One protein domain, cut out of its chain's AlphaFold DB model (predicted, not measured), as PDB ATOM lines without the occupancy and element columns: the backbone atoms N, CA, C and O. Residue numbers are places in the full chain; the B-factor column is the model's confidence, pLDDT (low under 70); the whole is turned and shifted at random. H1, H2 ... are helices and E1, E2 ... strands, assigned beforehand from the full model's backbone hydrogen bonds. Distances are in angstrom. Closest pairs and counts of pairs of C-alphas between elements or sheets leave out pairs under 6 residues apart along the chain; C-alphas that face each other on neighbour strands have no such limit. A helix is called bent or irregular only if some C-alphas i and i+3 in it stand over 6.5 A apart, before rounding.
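This is residues 48 to 158 of the 158 residues of an uncharacterized protein of Alphaproteobacteria bacterium 64-11 (UniProt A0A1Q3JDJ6). A twisted sheet of four strands makes the middle layer of three, with the short helices H1 and H2 on one face and H3 and H5 on the other. H4 lies off the sheet beside H5, and from the sheet's far end a long loop runs out, its residues 129 to 135 sticking out free. You have 111 printed residues, with five named helices and four named strands in the order H1 H2 E1 H3 H4 H5 E2 E3 E4. The sheet runs E1 - E2 - E3 - E4, all antiparallel, and the class is mixed, helices and strands. The whole is compact, with a radius of gyration of the C-alphas of 14.9 A and spans of 46 by 32 by 20 A.

Start with H1, residues 48 to 56, which is on the sheet of E1, residues 79 to 81, E2, residues 115 to 122, E3, residues 140 to 147, and E4, residues 150 to 157. Its height over the sheet is 9.9 A, and the C-alphas of Ala 50 and Leu 122 in E2 are its closest pair to that strand, 6.9 A. On the same face look for H2, residues 64 to 70, at a height of 8.6 A; its closest C-alpha pair with E4 is Glu 64 and Arg 150, 6.0 A. At edge strand E1, N 79 and O 119 of E2 are within hydrogen-bond range at 2.8 A. H3, residues 83 to 90, is on the opposite face over E1, and its C-alpha 83 is 5.3 A from C-alpha 115 of E2. H4, residues 95 to 100, is not on the sheet. H5, residues 103 to 110, is close to H4 but not clearly touching, with the C-alphas of Phe 98 and Arg 106 closest at 6.9 A. H5 lies over E3 on the same face as H3, slantwise at 56 degrees on the local plane. E2, E3 and E4 form a meander, each strand the antiparallel neighbour of the one before; look for N 118 and O 144 at 2.8 A, and N 143 and O 155 at 2.8 A. Every O i to N i+4 pair is within hydrogen-bond range in H2, H3 and H5; H1 has 4 of 5, and H4 has 0 of 2, with 2 of 3 O i to N i+3 pairs.

Find C-alpha 48 at (0.907, 20.300, 28.164), where H1 begins its 12.8 A. H2 measures 9.8 A, E1 6.3 A, H3 10.5 A, H4 10.1 A and H5 10.2 A. H4 is irregular, but only just: C-alphas 96 and 99 are 6.7 A apart. E2 starts at C-alpha 115, (-25.907, 29.149, 27.188), and covers 22.3 A; E3 covers 23.2 A. E4, 20.4 A, bends by 54 degrees at residue 153 and ends at C-alpha 157, (-8.754, 25.120, 36.704).

The two C-alphas farthest apart, those of Gly 111 and Gly 129, are 46.6 A apart. The printed part has no cut, and its one long link is the 17 residues from E2 to E3. Mean pLDDT of the printed part is 80.4; look for values under 70 at residues 75 to 76, 95 to 96, 112 to 113 and 123 to 138.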
ATOM      1  N   ASP A  48       0.348  19.194  28.951       82.62
ATOM      2  CA  ASP A  48       0.907  20.300  28.164       82.62
ATOM      3  C   ASP A  48       0.321  20.356  26.751       82.62
ATOM      4  O   ASP A  48      -0.015  21.434  26.261       82.62
ATOM      5  N   ALA A  49       0.121  19.200  26.108       82.56
ATOM      6  CA  ALA A  49      -0.541  19.134  24.807       82.56
ATOM      7  C   ALA A  49      -1.990  19.649  24.884       82.56
ATOM      8  O   ALA A  49      -2.444  20.358  23.983       82.56
ATOM      9  N   ALA A  50      -2.696  19.358  25.979       84.50
ATOM     10  CA  ALA A  50      -4.035  19.887  26.217       84.50
ATOM     11  C   ALA A  50      -4.023  21.408  26.455       84.50
ATOM     12  O   ALA A  50      -4.853  22.126  25.898       84.50
ATOM     13  N   LYS A  51      -3.045  21.925  27.216       87.62
ATOM     14  CA  LYS A  51      -2.850  23.370  27.440       87.62
ATOM     15  C   LYS A  51      -2.517  24.111  26.138       87.62
ATOM     16  O   LYS A  51      -3.048  25.194  25.896       87.62
ATOM     17  N   LEU A  52      -1.717  23.509  25.255       89.62
ATOM     18  CA  LEU A  52      -1.430  24.049  23.921       89.62
ATOM     19  C   LEU A  52      -2.673  24.081  23.020       89.62
ATOM     20  O   LEU A  52      -2.886  25.065  22.314       89.62
ATOM     21  N   ALA A  53      -3.513  23.044  23.047       89.38
ATOM     22  CA  ALA A  53      -4.787  23.052  22.325       89.38
ATOM     23  C   ALA A  53      -5.753  24.106  22.893       89.38
ATOM     24  O   ALA A  53      -6.392  24.841  22.146       89.38
ATOM     25  N   TYR A  54      -5.802  24.249  24.219       90.94
ATOM     26  CA  TYR A  54      -6.593  25.274  24.900       90.94
ATOM     27  C   TYR A  54      -6.159  26.701  24.518       90.94
ATOM     28  O   TYR A  54      -6.997  27.600  24.381       90.94
ATOM     29  N   ALA A  55      -4.858  26.926  24.312       93.12
ATOM     30  CA  ALA A  55      -4.326  28.219  23.887       93.12
ATOM     31  C   ALA A  55      -4.827  28.643  22.493       93.12
ATOM     32  O   ALA A  55      -4.974  29.838  22.251       93.12
ATOM     33  N   GLN A  56      -5.155  27.687  21.618       93.25
ATOM     34  CA  GLN A  56      -5.673  27.952  20.267       93.25
ATOM     35  C   GLN A  56      -7.144  28.388  20.252       93.25
ATOM     36  O   GLN A  56      -7.603  28.962  19.269       93.25
ATOM     37  N   VAL A  57      -7.889  28.143  21.334       93.31
ATOM     38  CA  VAL A  57      -9.293  28.556  21.441       93.31
ATOM     39  C   VAL A  57      -9.371  30.071  21.615       93.31
ATOM     40  O   VAL A  57      -8.829  30.616  22.574       93.31
ATOM     41  N   MET A  58     -10.084  30.761  20.738       94.81
ATOM     42  CA  MET A  58     -10.285  32.206  20.803       94.81
ATOM     43  C   MET A  58     -11.712  32.527  21.254       94.81
ATOM     44  O   MET A  58     -12.673  31.977  20.721       94.81
ATOM     45  N   VAL A  59     -11.848  33.427  22.229       92.69
ATOM     46  CA  VAL A  59     -13.157  33.926  22.681       92.69
ATOM     47  C   VAL A  59     -13.813  34.728  21.551       92.69
ATOM     48  O   VAL A  59     -13.117  35.358  20.757       92.69
ATOM     49  N   ASP A  60     -15.134  34.617  21.431       90.31
ATOM     50  CA  ASP A  60     -16.030  35.184  20.412       90.31
ATOM     51  C   ASP A  60     -15.759  34.764  18.956       90.31
ATOM     52  O   ASP A  60     -16.558  35.048  18.060       90.31
ATOM     53  N   ILE A  61     -14.672  34.030  18.714       92.62
ATOM     54  CA  ILE A  61     -14.253  33.561  17.389       92.62
ATOM     55  C   ILE A  61     -14.447  32.050  17.276       92.62
ATOM     56  O   ILE A  61     -15.098  31.587  16.339       92.62
ATOM     57  N   SER A  62     -13.908  31.277  18.221       94.00
ATOM     58  CA  SER A  62     -13.992  29.819  18.181       94.00
ATOM     59  C   SER A  62     -15.415  29.331  18.428       94.00
ATOM     60  O   SER A  62     -16.145  29.818  19.294       94.00
ATOM     61  N   THR A  63     -15.792  28.319  17.662       93.38
ATOM     62  CA  THR A  63     -17.086  27.643  17.727       93.38
ATOM     63  C   THR A  63     -16.993  26.322  18.487       93.38
ATOM     64  O   THR A  63     -15.909  25.789  18.722       93.38
ATOM     65  N   GLU A  64     -18.140  25.740  18.828       90.38
ATOM     66  CA  GLU A  64     -18.218  24.386  19.384       90.38
ATOM     67  C   GLU A  64     -17.581  23.338  18.452       90.38
ATOM     68  O   GLU A  64     -16.919  22.411  18.917       90.38
ATOM     69  N   SER A  65     -17.693  23.505  17.129       91.19
ATOM     70  CA  SER A  65     -16.994  22.641  16.168       91.19
ATOM     71  C   SER A  65     -15.471  22.792  16.219       91.19
ATOM     72  O   SER A  65     -14.765  21.794  16.074       91.19
ATOM     73  N   ASP A  66     -14.959  23.998  16.476       93.44
ATOM     74  CA  ASP A  66     -13.517  24.227  16.641       93.44
ATOM     75  C   ASP A  66     -13.013  23.605  17.946       93.44
ATOM     76  O   ASP A  66     -11.960  22.975  17.978       93.44
ATOM     77  N   LEU A  67     -13.803  23.693  19.021       90.94
ATOM     78  CA  LEU A  67     -13.521  22.967  20.260       90.94
ATOM     79  C   LEU A  67     -13.454  21.458  20.009       90.94
ATOM     80  O   LEU A  67     -12.506  20.792  20.431       90.94
ATOM     81  N   ALA A  68     -14.425  20.916  19.274       89.38
ATOM     82  CA  ALA A  68     -14.471  19.495  18.974       89.38
ATOM     83  C   ALA A  68     -13.293  19.027  18.109       89.38
ATOM     84  O   ALA A  68     -12.774  17.935  18.364       89.38
ATOM     85  N   SER A  69     -12.851  19.835  17.138       88.94
ATOM     86  CA  SER A  69     -11.685  19.534  16.295       88.94
ATOM     87  C   SER A  69     -10.380  19.560  17.094       88.94
ATOM     88  O   SER A  69      -9.522  18.693  16.904       88.94
ATOM     89  N   LEU A  70     -10.282  20.467  18.071       87.94
ATOM     90  CA  LEU A  70      -9.177  20.537  19.024       87.94
ATOM     91  C   LEU A  70      -9.194  19.402  20.052       87.94
ATOM     92  O   LEU A  70      -8.164  19.150  20.671       87.94
ATOM     93  N   GLY A  71     -10.313  18.687  20.203       82.69
ATOM     94  CA  GLY A  71     -10.455  17.531  21.093       82.69
ATOM     95  C   GLY A  71     -11.318  17.767  22.334       82.69
ATOM     96  O   GLY A  71     -11.529  16.837  23.110       82.69
ATOM     97  N   PHE A  72     -11.870  18.967  22.498       87.75
ATOM     98  CA  PHE A  72     -12.772  19.342  23.583       87.75
ATOM     99  C   PHE A  72     -14.222  18.983  23.215       87.75
ATOM    100  O   PHE A  72     -15.005  19.841  22.821       87.75
ATOM    101  N   ASN A  73     -14.593  17.700  23.290       83.56
ATOM    102  CA  ASN A  73     -15.962  17.247  22.994       83.56
ATOM    103  C   ASN A  73     -16.424  16.076  23.877       83.56
ATOM    104  O   ASN A  73     -15.631  15.443  24.577       83.56
ATOM    105  N   ALA A  74     -17.728  15.779  23.828       73.50
ATOM    106  CA  ALA A  74     -18.365  14.751  24.656       73.50
ATOM    107  C   ALA A  74     -17.800  13.334  24.444       73.50
ATOM    108  O   ALA A  74     -17.764  12.536  25.381       73.50
ATOM    109  N   GLY A  75     -17.295  13.032  23.243       68.50
ATOM    110  CA  GLY A  75     -16.614  11.770  22.943       68.50
ATOM    111  C   GLY A  75     -15.315  11.572  23.732       68.50
ATOM    112  O   GLY A  75     -14.859  10.442  23.878       68.50
ATOM    113  N   HIS A  76     -14.756  12.644  24.299       68.44
ATOM    114  CA  HIS A  76     -13.517  12.638  25.080       68.44
ATOM    115  C   HIS A  76     -13.743  13.054  26.536       68.44
ATOM    116  O   HIS A  76     -12.894  13.668  27.170       68.44
ATOM    117  N   GLY A  77     -14.916  12.720  27.078       70.44
ATOM    118  CA  GLY A  77     -15.223  12.938  28.491       70.44
ATOM    119  C   GLY A  77     -15.573  14.381  28.850       70.44
ATOM    120  O   GLY A  77     -15.742  14.667  30.035       70.44
ATOM    121  N   ALA A  78     -15.728  15.275  27.866       83.81
ATOM    122  CA  ALA A  78     -16.300  16.586  28.128       83.81
ATOM    123  C   ALA A  78     -17.758  16.450  28.579       83.81
ATOM    124  O   ALA A  78     -18.565  15.760  27.952       83.81
ATOM    125  N   ARG A  79     -18.113  17.146  29.654       87.56
ATOM    126  CA  ARG A  79     -19.480  17.230  30.151       87.56
ATOM    127  C   ARG A  79     -20.093  18.545  29.699       87.56
ATOM    128  O   ARG A  79     -19.623  19.610  30.086       87.56
ATOM    129  N   SER A  80     -21.157  18.453  28.911       88.50
ATOM    130  CA  SER A  80     -21.999  19.599  28.579       88.50
ATOM    131  C   SER A  80     -23.028  19.818  29.691       88.50
ATOM    132  O   SER A  80     -23.713  18.882  30.113       88.50
ATOM    133  N   LEU A  81     -23.092  21.040  30.204       89.25
ATOM    134  CA  LEU A  81     -24.010  21.494  31.236       89.25
ATOM    135  C   LEU A  81     -24.982  22.497  30.614       89.25
ATOM    136  O   LEU A  81     -24.571  23.435  29.930       89.25
ATOM    137  N   SER A  82     -26.273  22.315  30.891       86.38
ATOM    138  CA  SER A  82     -27.301  23.305  30.560       86.38
ATOM    139  C   SER A  82     -27.056  24.619  31.306       86.38
ATOM    140  O   SER A  82     -26.252  24.661  32.237       86.38
ATOM    141  N   ALA A  83     -27.785  25.682  30.959       81.62
ATOM    142  CA  ALA A  83     -27.699  26.958  31.670       81.62
ATOM    143  C   ALA A  83     -27.847  26.796  33.197       81.62
ATOM    144  O   ALA A  83     -27.024  27.317  33.943       81.62
ATOM    145  N   LEU A  84     -28.817  25.993  33.655       83.12
ATOM    146  CA  LEU A  84     -29.000  25.699  35.081       83.12
ATOM    147  C   LEU A  84     -27.795  24.957  35.678       83.12
ATOM    148  O   LEU A  84     -27.272  25.363  36.710       83.12
ATOM    149  N   GLY A  85     -27.306  23.907  35.010       84.50
ATOM    150  CA  GLY A  85     -26.130  23.171  35.486       84.50
ATOM    151  C   GLY A  85     -24.858  24.027  35.493       84.50
ATOM    152  O   GLY A  85     -24.013  23.873  36.368       84.50
ATOM    153  N   GLY A  86     -24.729  24.957  34.546       84.94
ATOM    154  CA  GLY A  86     -23.663  25.954  34.521       84.94
ATOM    155  C   GLY A  86     -23.780  26.947  35.679       84.94
ATOM    156  O   GLY A  86     -22.781  27.244  36.325       84.94
ATOM    157  N   GLN A  87     -24.987  27.417  35.997       83.00
ATOM    158  CA  GLN A  87     -25.220  28.284  37.154       83.00
ATOM    159  C   GLN A  87     -24.860  27.584  38.467       83.00
ATOM    160  O   GLN A  87     -24.145  28.166  39.274       83.00
ATOM    161  N   GLU A  88     -25.285  26.333  38.662       85.50
ATOM    162  CA  GLU A  88     -24.902  25.531  39.835       85.50
ATOM    163  C   GLU A  88     -23.385  25.314  39.909       85.50
ATOM    164  O   GLU A  88     -22.807  25.334  40.992       85.50
ATOM    165  N   TYR A  89     -22.725  25.153  38.760       85.81
ATOM    166  CA  TYR A  89     -21.277  24.993  38.684       85.81
ATOM    167  C   TYR A  89     -20.519  26.256  39.117       85.81
ATOM    168  O   TYR A  89     -19.586  26.178  39.914       85.81
ATOM    169  N   PHE A  90     -20.918  27.425  38.612       84.00
ATOM    170  CA  PHE A  90     -20.256  28.694  38.929       84.00
ATOM    171  C   PHE A  90     -20.730  29.317  40.254       84.00
ATOM    172  O   PHE A  90     -20.026  30.146  40.825       84.00
ATOM    173  N   MET A  91     -21.902  28.925  40.766       84.69
ATOM    174  CA  MET A  91     -22.508  29.454  41.997       84.69
ATOM    175  C   MET A  91     -23.073  28.340  42.903       84.69
ATOM    176  O   MET A  91     -24.265  28.338  43.214       84.69
ATOM    177  N   PRO A  92     -22.241  27.404  43.391       78.69
ATOM    178  CA  PRO A  92     -22.721  26.198  44.071       78.69
ATOM    179  C   PRO A  92     -23.405  26.457  45.422       78.69
ATOM    180  O   PRO A  92     -24.228  25.657  45.855       78.69
ATOM    181  N   MET A  93     -23.061  27.551  46.111       75.38
ATOM    182  CA  MET A  93     -23.518  27.802  47.486       75.38
ATOM    183  C   MET A  93     -24.657  28.819  47.587       75.38
ATOM    184  O   MET A  93     -25.547  28.659  48.417       75.38
ATOM    185  N   THR A  94     -24.630  29.896  46.795       71.81
ATOM    186  CA  THR A  94     -25.659  30.944  46.866       71.81
ATOM    187  C   THR A  94     -25.817  31.653  45.526       71.81
ATOM    188  O   THR A  94     -24.821  32.034  44.911       71.81
ATOM    189  N   SER A  95     -27.058  31.955  45.138       67.38
ATOM    190  CA  SER A  95     -27.367  32.817  43.986       67.38
ATOM    191  C   SER A  95     -26.871  34.260  44.155       67.38
ATOM    192  O   SER A  95     -26.719  34.976  43.174       67.38
ATOM    193  N   ARG A  96     -26.546  34.687  45.385       67.62
ATOM    194  CA  ARG A  96     -25.950  36.007  45.673       67.62
ATOM    195  C   ARG A  96     -24.544  36.183  45.096       67.62
ATOM    196  O   ARG A  96     -24.051  37.302  45.048       67.62
ATOM    197  N   ALA A  97     -23.894  35.100  44.668       75.56
ATOM    198  CA  ALA A  97     -22.602  35.172  43.995       75.56
ATOM    199  C   ALA A  97     -22.710  35.653  42.537       75.56
ATOM    200  O   ALA A  97     -21.682  35.944  41.933       75.56
ATOM    201  N   PHE A  98     -23.926  35.777  41.988       77.38
ATOM    202  CA  PHE A  98     -24.158  36.175  40.600       77.38
ATOM    203  C   PHE A  98     -23.524  37.526  40.250       77.38
ATOM    204  O   PHE A  98     -22.833  37.646  39.240       77.38
ATOM    205  N   ASP A  99     -23.662  38.515  41.136       80.19
ATOM    206  CA  ASP A  99     -23.099  39.859  40.943       80.19
ATOM    207  C   ASP A  99     -21.564  39.888  40.986       80.19
ATOM    208  O   ASP A  99     -20.948  40.852  40.523       80.19
ATOM    209  N   ASN A 100     -20.944  38.825  41.502       82.81
ATOM    210  CA  ASN A 100     -19.495  38.656  41.574       82.81
ATOM    211  C   ASN A 100     -18.948  37.760  40.451       82.81
ATOM    212  O   ASN A 100     -17.736  37.568  40.375       82.81
ATOM    213  N   LEU A 101     -19.809  37.203  39.588       82.56
ATOM    214  CA  LEU A 101     -19.362  36.434  38.430       82.56
ATOM    215  C   LEU A 101     -18.643  37.329  37.426       82.56
ATOM    216  O   LEU A 101     -18.955  38.519  37.293       82.56
ATOM    217  N   ASP A 102     -17.741  36.714  36.662       86.50
ATOM    218  CA  ASP A 102     -17.164  37.332  35.475       86.50
ATOM    219  C   ASP A 102     -18.288  37.895  34.573       86.50
ATOM    220  O   ASP A 102     -19.293  37.204  34.352       86.50
ATOM    221  N   PRO A 103     -18.163  39.136  34.066       87.12
ATOM    222  CA  PRO A 103     -19.193  39.761  33.243       87.12
ATOM    223  C   PRO A 103     -19.609  38.926  32.027       87.12
ATOM    224  O   PRO A 103     -20.787  38.933  31.673       87.12
ATOM    225  N   ALA A 104     -18.690  38.170  31.415       84.44
ATOM    226  CA  ALA A 104     -18.999  37.310  30.274       84.44
ATOM    227  C   ALA A 104     -19.872  36.115  30.685       84.44
ATOM    228  O   ALA A 104     -20.823  35.757  29.989       84.44
ATOM    229  N   ILE A 105     -19.600  35.531  31.857       87.38
ATOM    230  CA  ILE A 105     -20.412  34.444  32.419       87.38
ATOM    231  C   ILE A 105     -21.814  34.954  32.751       87.38
ATOM    232  O   ILE A 105     -22.814  34.326  32.398       87.38
ATOM    233  N   ARG A 106     -21.884  36.121  33.398       87.75
ATOM    234  CA  ARG A 106     -23.142  36.770  33.770       87.75
ATOM    235  C   ARG A 106     -23.991  37.094  32.549       87.75
ATOM    236  O   ARG A 106     -25.133  36.657  32.484       87.75
ATOM    237  N   SER A 107     -23.401  37.755  31.551       85.19
ATOM    238  CA  SER A 107     -24.076  38.108  30.300       85.19
ATOM    239  C   SER A 107     -24.642  36.883  29.586       85.19
ATOM    240  O   SER A 107     -25.722  36.969  29.008       85.19
ATOM    241  N   CYS A 108     -23.942  35.744  29.634       84.69
ATOM    242  CA  CYS A 108     -24.455  34.499  29.074       84.69
ATOM    243  C   CYS A 108     -25.728  34.054  29.813       84.69
ATOM    244  O   CYS A 108     -26.733  33.738  29.194       84.69
ATOM    245  N   PHE A 109     -25.715  34.039  31.146       82.56
ATOM    246  CA  PHE A 109     -26.870  33.575  31.918       82.56
ATOM    247  C   PHE A 109     -28.046  34.566  31.954       82.56
ATOM    248  O   PHE A 109     -29.178  34.127  32.152       82.56
ATOM    249  N   GLU A 110     -27.803  35.868  31.777       82.44
ATOM    250  CA  GLU A 110     -28.849  36.900  31.660       82.44
ATOM    251  C   GLU A 110     -29.564  36.845  30.308       82.44
ATOM    252  O   GLU A 110     -30.784  37.016  30.237       82.44
ATOM    253  N   GLY A 111     -28.818  36.576  29.232       70.94
ATOM    254  CA  GLY A 111     -29.401  36.267  27.937       70.94
ATOM    255  C   GLY A 111     -30.132  34.935  28.035       70.94
ATOM    256  O   GLY A 111     -29.504  33.890  28.161       70.94
ATOM    257  N   GLN A 112     -31.463  34.931  27.952       61.03
ATOM    258  CA  GLN A 112     -32.293  33.712  28.005       61.03
ATOM    259  C   GLN A 112     -31.992  32.679  26.887       61.03
ATOM    260  O   GLN A 112     -32.670  31.654  26.784       61.03
ATOM    261  N   ASP A 113     -30.965  32.907  26.070       63.34
ATOM    262  CA  ASP A 113     -30.639  32.158  24.871       63.34
ATOM    263  C   ASP A 113     -29.388  31.281  25.031       63.34
ATOM    264  O   ASP A 113     -28.259  31.748  25.179       63.34
ATOM    265  N   ARG A 114     -29.613  29.967  24.900       77.12
ATOM    266  CA  ARG A 114     -28.642  28.911  24.535       77.12
ATOM    267  C   ARG A 114     -27.237  29.053  25.140       77.12
ATOM    268  O   ARG A 114     -26.243  28.932  24.418       77.12
ATOM    269  N   CYS A 115     -27.161  29.259  26.452       87.31
ATOM    270  CA  CYS A 115     -25.907  29.149  27.188       87.31
ATOM    271  C   CYS A 115     -25.653  27.717  27.647       87.31
ATOM    272  O   CYS A 115     -26.526  27.034  28.188       87.31
ATOM    273  N   THR A 116     -24.446  27.238  27.374       89.00
ATOM    274  CA  THR A 116     -24.015  25.870  27.668       89.00
ATOM    275  C   THR A 116     -22.588  25.913  28.183       89.00
ATOM    276  O   THR A 116     -21.724  26.510  27.551       89.00
ATOM    277  N   ALA A 117     -22.327  25.294  29.332       90.50
ATOM    278  CA  ALA A 117     -20.971  25.174  29.854       90.50
ATOM    279  C   ALA A 117     -20.407  23.798  29.497       90.50
ATOM    280  O   ALA A 117     -21.021  22.774  29.781       90.50
ATOM    281  N   LEU A 118     -19.238  23.762  28.875       91.19
ATOM    282  CA  LEU A 118     -18.514  22.547  28.539       91.19
ATOM    283  C   LEU A 118     -17.330  22.396  29.494       91.19
ATOM    284  O   LEU A 118     -16.387  23.183  29.446       91.19
ATOM    285  N   VAL A 119     -17.373  21.378  30.348       90.38
ATOM    286  CA  VAL A 119     -16.307  21.058  31.305       90.38
ATOM    287  C   VAL A 119     -15.517  19.870  30.777       90.38
ATOM    288  O   VAL A 119     -16.067  18.781  30.622       90.38
ATOM    289  N   VAL A 120     -14.233  20.063  30.496       87.56
ATOM    290  CA  VAL A 120     -13.352  19.042  29.928       87.56
ATOM    291  C   VAL A 120     -12.275  18.673  30.940       87.56
ATOM    292  O   VAL A 120     -11.466  19.534  31.284       87.56
ATOM    293  N   PRO A 121     -12.217  17.419  31.414       83.56
ATOM    294  CA  PRO A 121     -11.138  16.991  32.290       83.56
ATOM    295  C   PRO A 121      -9.802  17.039  31.545       83.56
ATOM    296  O   PRO A 121      -9.685  16.579  30.409       83.56
ATOM    297  N   LEU A 122      -8.781  17.574  32.204       80.06
ATOM    298  CA  LEU A 122      -7.411  17.590  31.723       80.06
ATOM    299  C   LEU A 122      -6.632  16.544  32.522       80.06
ATOM    300  O   LEU A 122      -6.394  16.684  33.720       80.06
ATOM    301  N   GLY A 123      -6.280  15.443  31.868       67.25
ATOM    302  CA  GLY A 123      -5.535  14.345  32.473       67.25
ATOM    303  C   GLY A 123      -4.626  13.688  31.446       67.25
ATOM    304  O   GLY A 123      -4.972  13.615  30.266       67.25
ATOM    305  N   ALA A 124      -3.451  13.244  31.893       53.50
ATOM    306  CA  ALA A 124      -2.538  12.485  31.050       53.50
ATOM    307  C   ALA A 124      -3.127  11.099  30.711       53.50
ATOM    308  O   ALA A 124      -3.889  10.544  31.515       53.50
ATOM    309  N   PRO A 125      -2.767  10.512  29.556       51.25
ATOM    310  CA  PRO A 125      -3.048   9.117  29.263       51.25
ATOM    311  C   PRO A 125      -2.459   8.220  30.352       51.25
ATOM    312  O   PRO A 125      -1.382   8.469  30.891       51.25
ATOM    313  N   ARG A 126      -3.214   7.181  30.698       55.72
ATOM    314  CA  ARG A 126      -2.874   6.205  31.730       55.72
ATOM    315  C   ARG A 126      -1.623   5.403  31.344       55.72
ATOM    316  O   ARG A 126      -1.723   4.563  30.461       55.72
ATOM    317  N   ASP A 127      -0.541   5.532  32.108       50.25
ATOM    318  CA  ASP A 127       0.556   4.539  32.132       50.25
ATOM    319  C   ASP A 127       0.448   3.572  33.337       50.25
ATOM    320  O   ASP A 127       1.376   2.837  33.670       50.25
ATOM    321  N   GLY A 128      -0.697   3.557  34.031       49.06
ATOM    322  CA  GLY A 128      -0.932   2.719  35.211       49.06
ATOM    323  C   GLY A 128      -1.836   1.522  34.917       49.06
ATOM    324  O   GLY A 128      -2.933   1.693  34.389       49.06
ATOM    325  N   GLY A 129      -1.405   0.317  35.313       50.00
ATOM    326  CA  GLY A 129      -2.195  -0.919  35.198       50.00
ATOM    327  C   GLY A 129      -3.575  -0.841  35.873       50.00
ATOM    328  O   GLY A 129      -3.844   0.049  36.676       50.00
ATOM    329  N   PHE A 130      -4.458  -1.799  35.568       51.19
ATOM    330  CA  PHE A 130      -5.901  -1.792  35.890       51.19
ATOM    331  C   PHE A 130      -6.292  -1.424  37.341       51.19
ATOM    332  O   PHE A 130      -7.377  -0.884  37.559       51.19
ATOM    333  N   LEU A 131      -5.418  -1.660  38.328       54.16
ATOM    334  CA  LEU A 131      -5.634  -1.294  39.737       54.16
ATOM    335  C   LEU A 131      -5.448   0.210  40.017       54.16
ATOM    336  O   LEU A 131      -6.087   0.743  40.918       54.16
ATOM    337  N   ALA A 132      -4.629   0.915  39.231       55.31
ATOM    338  CA  ALA A 132      -4.410   2.361  39.345       55.31
ATOM    339  C   ALA A 132      -5.472   3.186  38.596       55.31
ATOM    340  O   ALA A 132      -5.639   4.380  38.846       55.31
ATOM    341  N   ALA A 133      -6.237   2.550  37.701       50.41
ATOM    342  CA  ALA A 133      -7.230   3.228  36.877       50.41
ATOM    343  C   ALA A 133      -8.341   3.903  37.706       50.41
ATOM    344  O   ALA A 133      -8.870   4.923  37.280       50.41
ATOM    345  N   HIS A 134      -8.686   3.378  38.882       49.50
ATOM    346  CA  HIS A 134      -9.813   3.880  39.679       49.50
ATOM    347  C   HIS A 134      -9.435   5.009  40.657       49.50
ATOM    348  O   HIS A 134     -10.324   5.575  41.284       49.50
ATOM    349  N   ALA A 135      -8.146   5.349  40.779       48.47
ATOM    350  CA  ALA A 135      -7.648   6.313  41.766       48.47
ATOM    351  C   ALA A 135      -7.078   7.609  41.158       48.47
ATOM    352  O   ALA A 135      -6.751   8.536  41.897       48.47
ATOM    353  N   ALA A 136      -6.948   7.692  39.831       53.22
ATOM    354  CA  ALA A 136      -6.393   8.871  39.174       53.22
ATOM    355  C   ALA A 136      -7.435  10.000  39.120       53.22
ATOM    356  O   ALA A 136      -8.393   9.945  38.348       53.22
ATOM    357  N   GLN A 137      -7.242  11.017  39.958       57.88
ATOM    358  CA  GLN A 137      -7.964  12.282  39.852       57.88
ATOM    359  C   GLN A 137      -7.446  13.045  38.620       57.88
ATOM    360  O   GLN A 137      -6.241  13.005  38.355       57.88
ATOM    361  N   PRO A 138      -8.320  13.699  37.832       62.75
ATOM    362  CA  PRO A 138      -7.870  14.577  36.758       62.75
ATOM    363  C   PRO A 138      -6.956  15.664  37.338       62.75
ATOM    364  O   PRO A 138      -7.229  16.187  38.415       62.75
ATOM    365  N   ALA A 139      -5.877  15.984  36.623       70.69
ATOM    366  CA  ALA A 139      -4.885  16.972  37.052       70.69
ATOM    367  C   ALA A 139      -5.398  18.419  36.947       70.69
ATOM    368  O   ALA A 139      -4.711  19.334  37.371       70.69
ATOM    369  N   GLY A 140      -6.564  18.601  36.331       80.00
ATOM    370  CA  GLY A 140      -7.264  19.865  36.172       80.00
ATOM    371  C   GLY A 140      -8.467  19.681  35.251       80.00
ATOM    372  O   GLY A 140      -8.790  18.568  34.820       80.00
ATOM    373  N   HIS A 141      -9.150  20.767  34.919       86.38
ATOM    374  CA  HIS A 141     -10.199  20.785  33.907       86.38
ATOM    375  C   HIS A 141     -10.256  22.141  33.196       86.38
ATOM    376  O   HIS A 141     -10.094  23.198  33.799       86.38
ATOM    377  N   ALA A 142     -10.501  22.108  31.889       90.19
ATOM    378  CA  ALA A 142     -10.837  23.289  31.112       90.19
ATOM    379  C   ALA A 142     -12.352  23.494  31.149       90.19
ATOM    380  O   ALA A 142     -13.118  22.536  31.047       90.19
ATOM    381  N   VAL A 143     -12.788  24.741  31.257       91.81
ATOM    382  CA  VAL A 143     -14.199  25.112  31.183       91.81
ATOM    383  C   VAL A 143     -14.374  26.107  30.051       91.81
ATOM    384  O   VAL A 143     -13.693  27.130  30.005       91.81
ATOM    385  N   PHE A 144     -15.311  25.819  29.155       93.06
ATOM    386  CA  PHE A 144     -15.722  26.718  28.085       93.06
ATOM    387  C   PHE A 144     -17.186  27.079  28.281       93.06
ATOM    388  O   PHE A 144     -18.020  26.197  28.471       93.06
ATOM    389  N   LEU A 145     -17.516  28.361  28.215       92.12
ATOM    390  CA  LEU A 145     -18.897  28.805  28.140       92.12
ATOM    391  C   LEU A 145     -19.225  29.091  26.684       92.12
ATOM    392  O   LEU A 145     -18.552  29.889  26.033       92.12
ATOM    393  N   LEU A 146     -20.251  28.423  26.182       91.31
ATOM    394  CA  LEU A 146     -20.760  28.588  24.838       91.31
ATOM    395  C   LEU A 146     -22.025  29.435  24.893       91.31
ATOM    396  O   LEU A 146     -22.974  29.071  25.587       91.31
ATOM    397  N   HIS A 147     -22.057  30.515  24.121       90.19
ATOM    398  CA  HIS A 147     -23.268  31.267  23.834       90.19
ATOM    399  C   HIS A 147     -23.626  31.061  22.362       90.19
ATOM    400  O   HIS A 147     -22.848  31.392  21.465       90.19
ATOM    401  N   SER A 148     -24.783  30.445  22.099       88.06
ATOM    402  CA  SER A 148     -25.236  30.136  20.731       88.06
ATOM    403  C   SER A 148     -24.200  29.361  19.891       88.06
ATOM    404  O   SER A 148     -24.093  29.557  18.681       88.06
ATOM    405  N   GLY A 149     -23.424  28.482  20.536       87.94
ATOM    406  CA  GLY A 149     -22.403  27.645  19.890       87.94
ATOM    407  C   GLY A 149     -21.042  28.316  19.660       87.94
ATOM    408  O   GLY A 149     -20.173  27.705  19.041       87.94
ATOM    409  N   ARG A 150     -20.824  29.545  20.150       91.75
ATOM    410  CA  ARG A 150     -19.511  30.221  20.167       91.75
ATOM    411  C   ARG A 150     -18.966  30.351  21.576       91.75
ATOM    412  O   ARG A 150     -19.733  30.526  22.515       91.75
ATOM    413  N   VAL A 151     -17.645  30.291  21.716       92.81
ATOM    414  CA  VAL A 151     -16.958  30.420  23.006       92.81
ATOM    415  C   VAL A 151     -17.052  31.862  23.495       92.81
ATOM    416  O   VAL A 151     -16.351  32.718  22.984       92.81
ATOM    417  N   ALA A 152     -17.884  32.120  24.499       91.69
ATOM    418  CA  ALA A 152     -18.022  33.425  25.150       91.69
ATOM    419  C   ALA A 152     -17.065  33.589  26.342       91.69
ATOM    420  O   ALA A 152     -16.722  34.694  26.743       91.69
ATOM    421  N   TYR A 153     -16.621  32.476  26.926       91.94
ATOM    422  CA  TYR A 153     -15.673  32.477  28.034       91.94
ATOM    423  C   TYR A 153     -14.869  31.180  28.037       91.94
ATOM    424  O   TYR A 153     -15.377  30.120  27.661       91.94
ATOM    425  N   LYS A 154     -13.614  31.249  28.482       93.44
ATOM    426  CA  LYS A 154     -12.792  30.068  28.736       93.44
ATOM    427  C   LYS A 154     -11.944  30.258  29.985       93.44
ATOM    428  O   LYS A 154     -11.389  31.333  30.203       93.44
ATOM    429  N   THR A 155     -11.817  29.201  30.774       92.31
ATOM    430  CA  THR A 155     -10.880  29.149  31.894       92.31
ATOM    431  C   THR A 155     -10.294  27.754  32.046       92.31
ATOM    432  O   THR A 155     -10.854  26.769  31.563       92.31
ATOM    433  N   ILE A 156      -9.154  27.680  32.719       89.19
ATOM    434  CA  ILE A 156      -8.525  26.433  33.132       89.19
ATOM    435  C   ILE A 156      -8.434  26.441  34.653       89.19
ATOM    436  O   ILE A 156      -8.048  27.443  35.253       89.19
ATOM    437  N   VAL A 157      -8.835  25.336  35.263       83.19
ATOM    438  CA  VAL A 157      -8.754  25.120  36.704       83.19
ATOM    439  C   VAL A 157      -7.790  23.959  36.904       83.19
ATOM    440  O   VAL A 157      -8.092  22.839  36.487       83.19
ATOM    441  N   ASP A 158      -6.617  24.262  37.454       72.62
ATOM    442  CA  ASP A 158      -5.605  23.278  37.858       72.62
ATOM    443  C   ASP A 158      -5.899  22.778  39.287       72.62
ATOM    444  O   ASP A 158      -6.313  23.609  40.134       72.62
TER     445      ASP A 158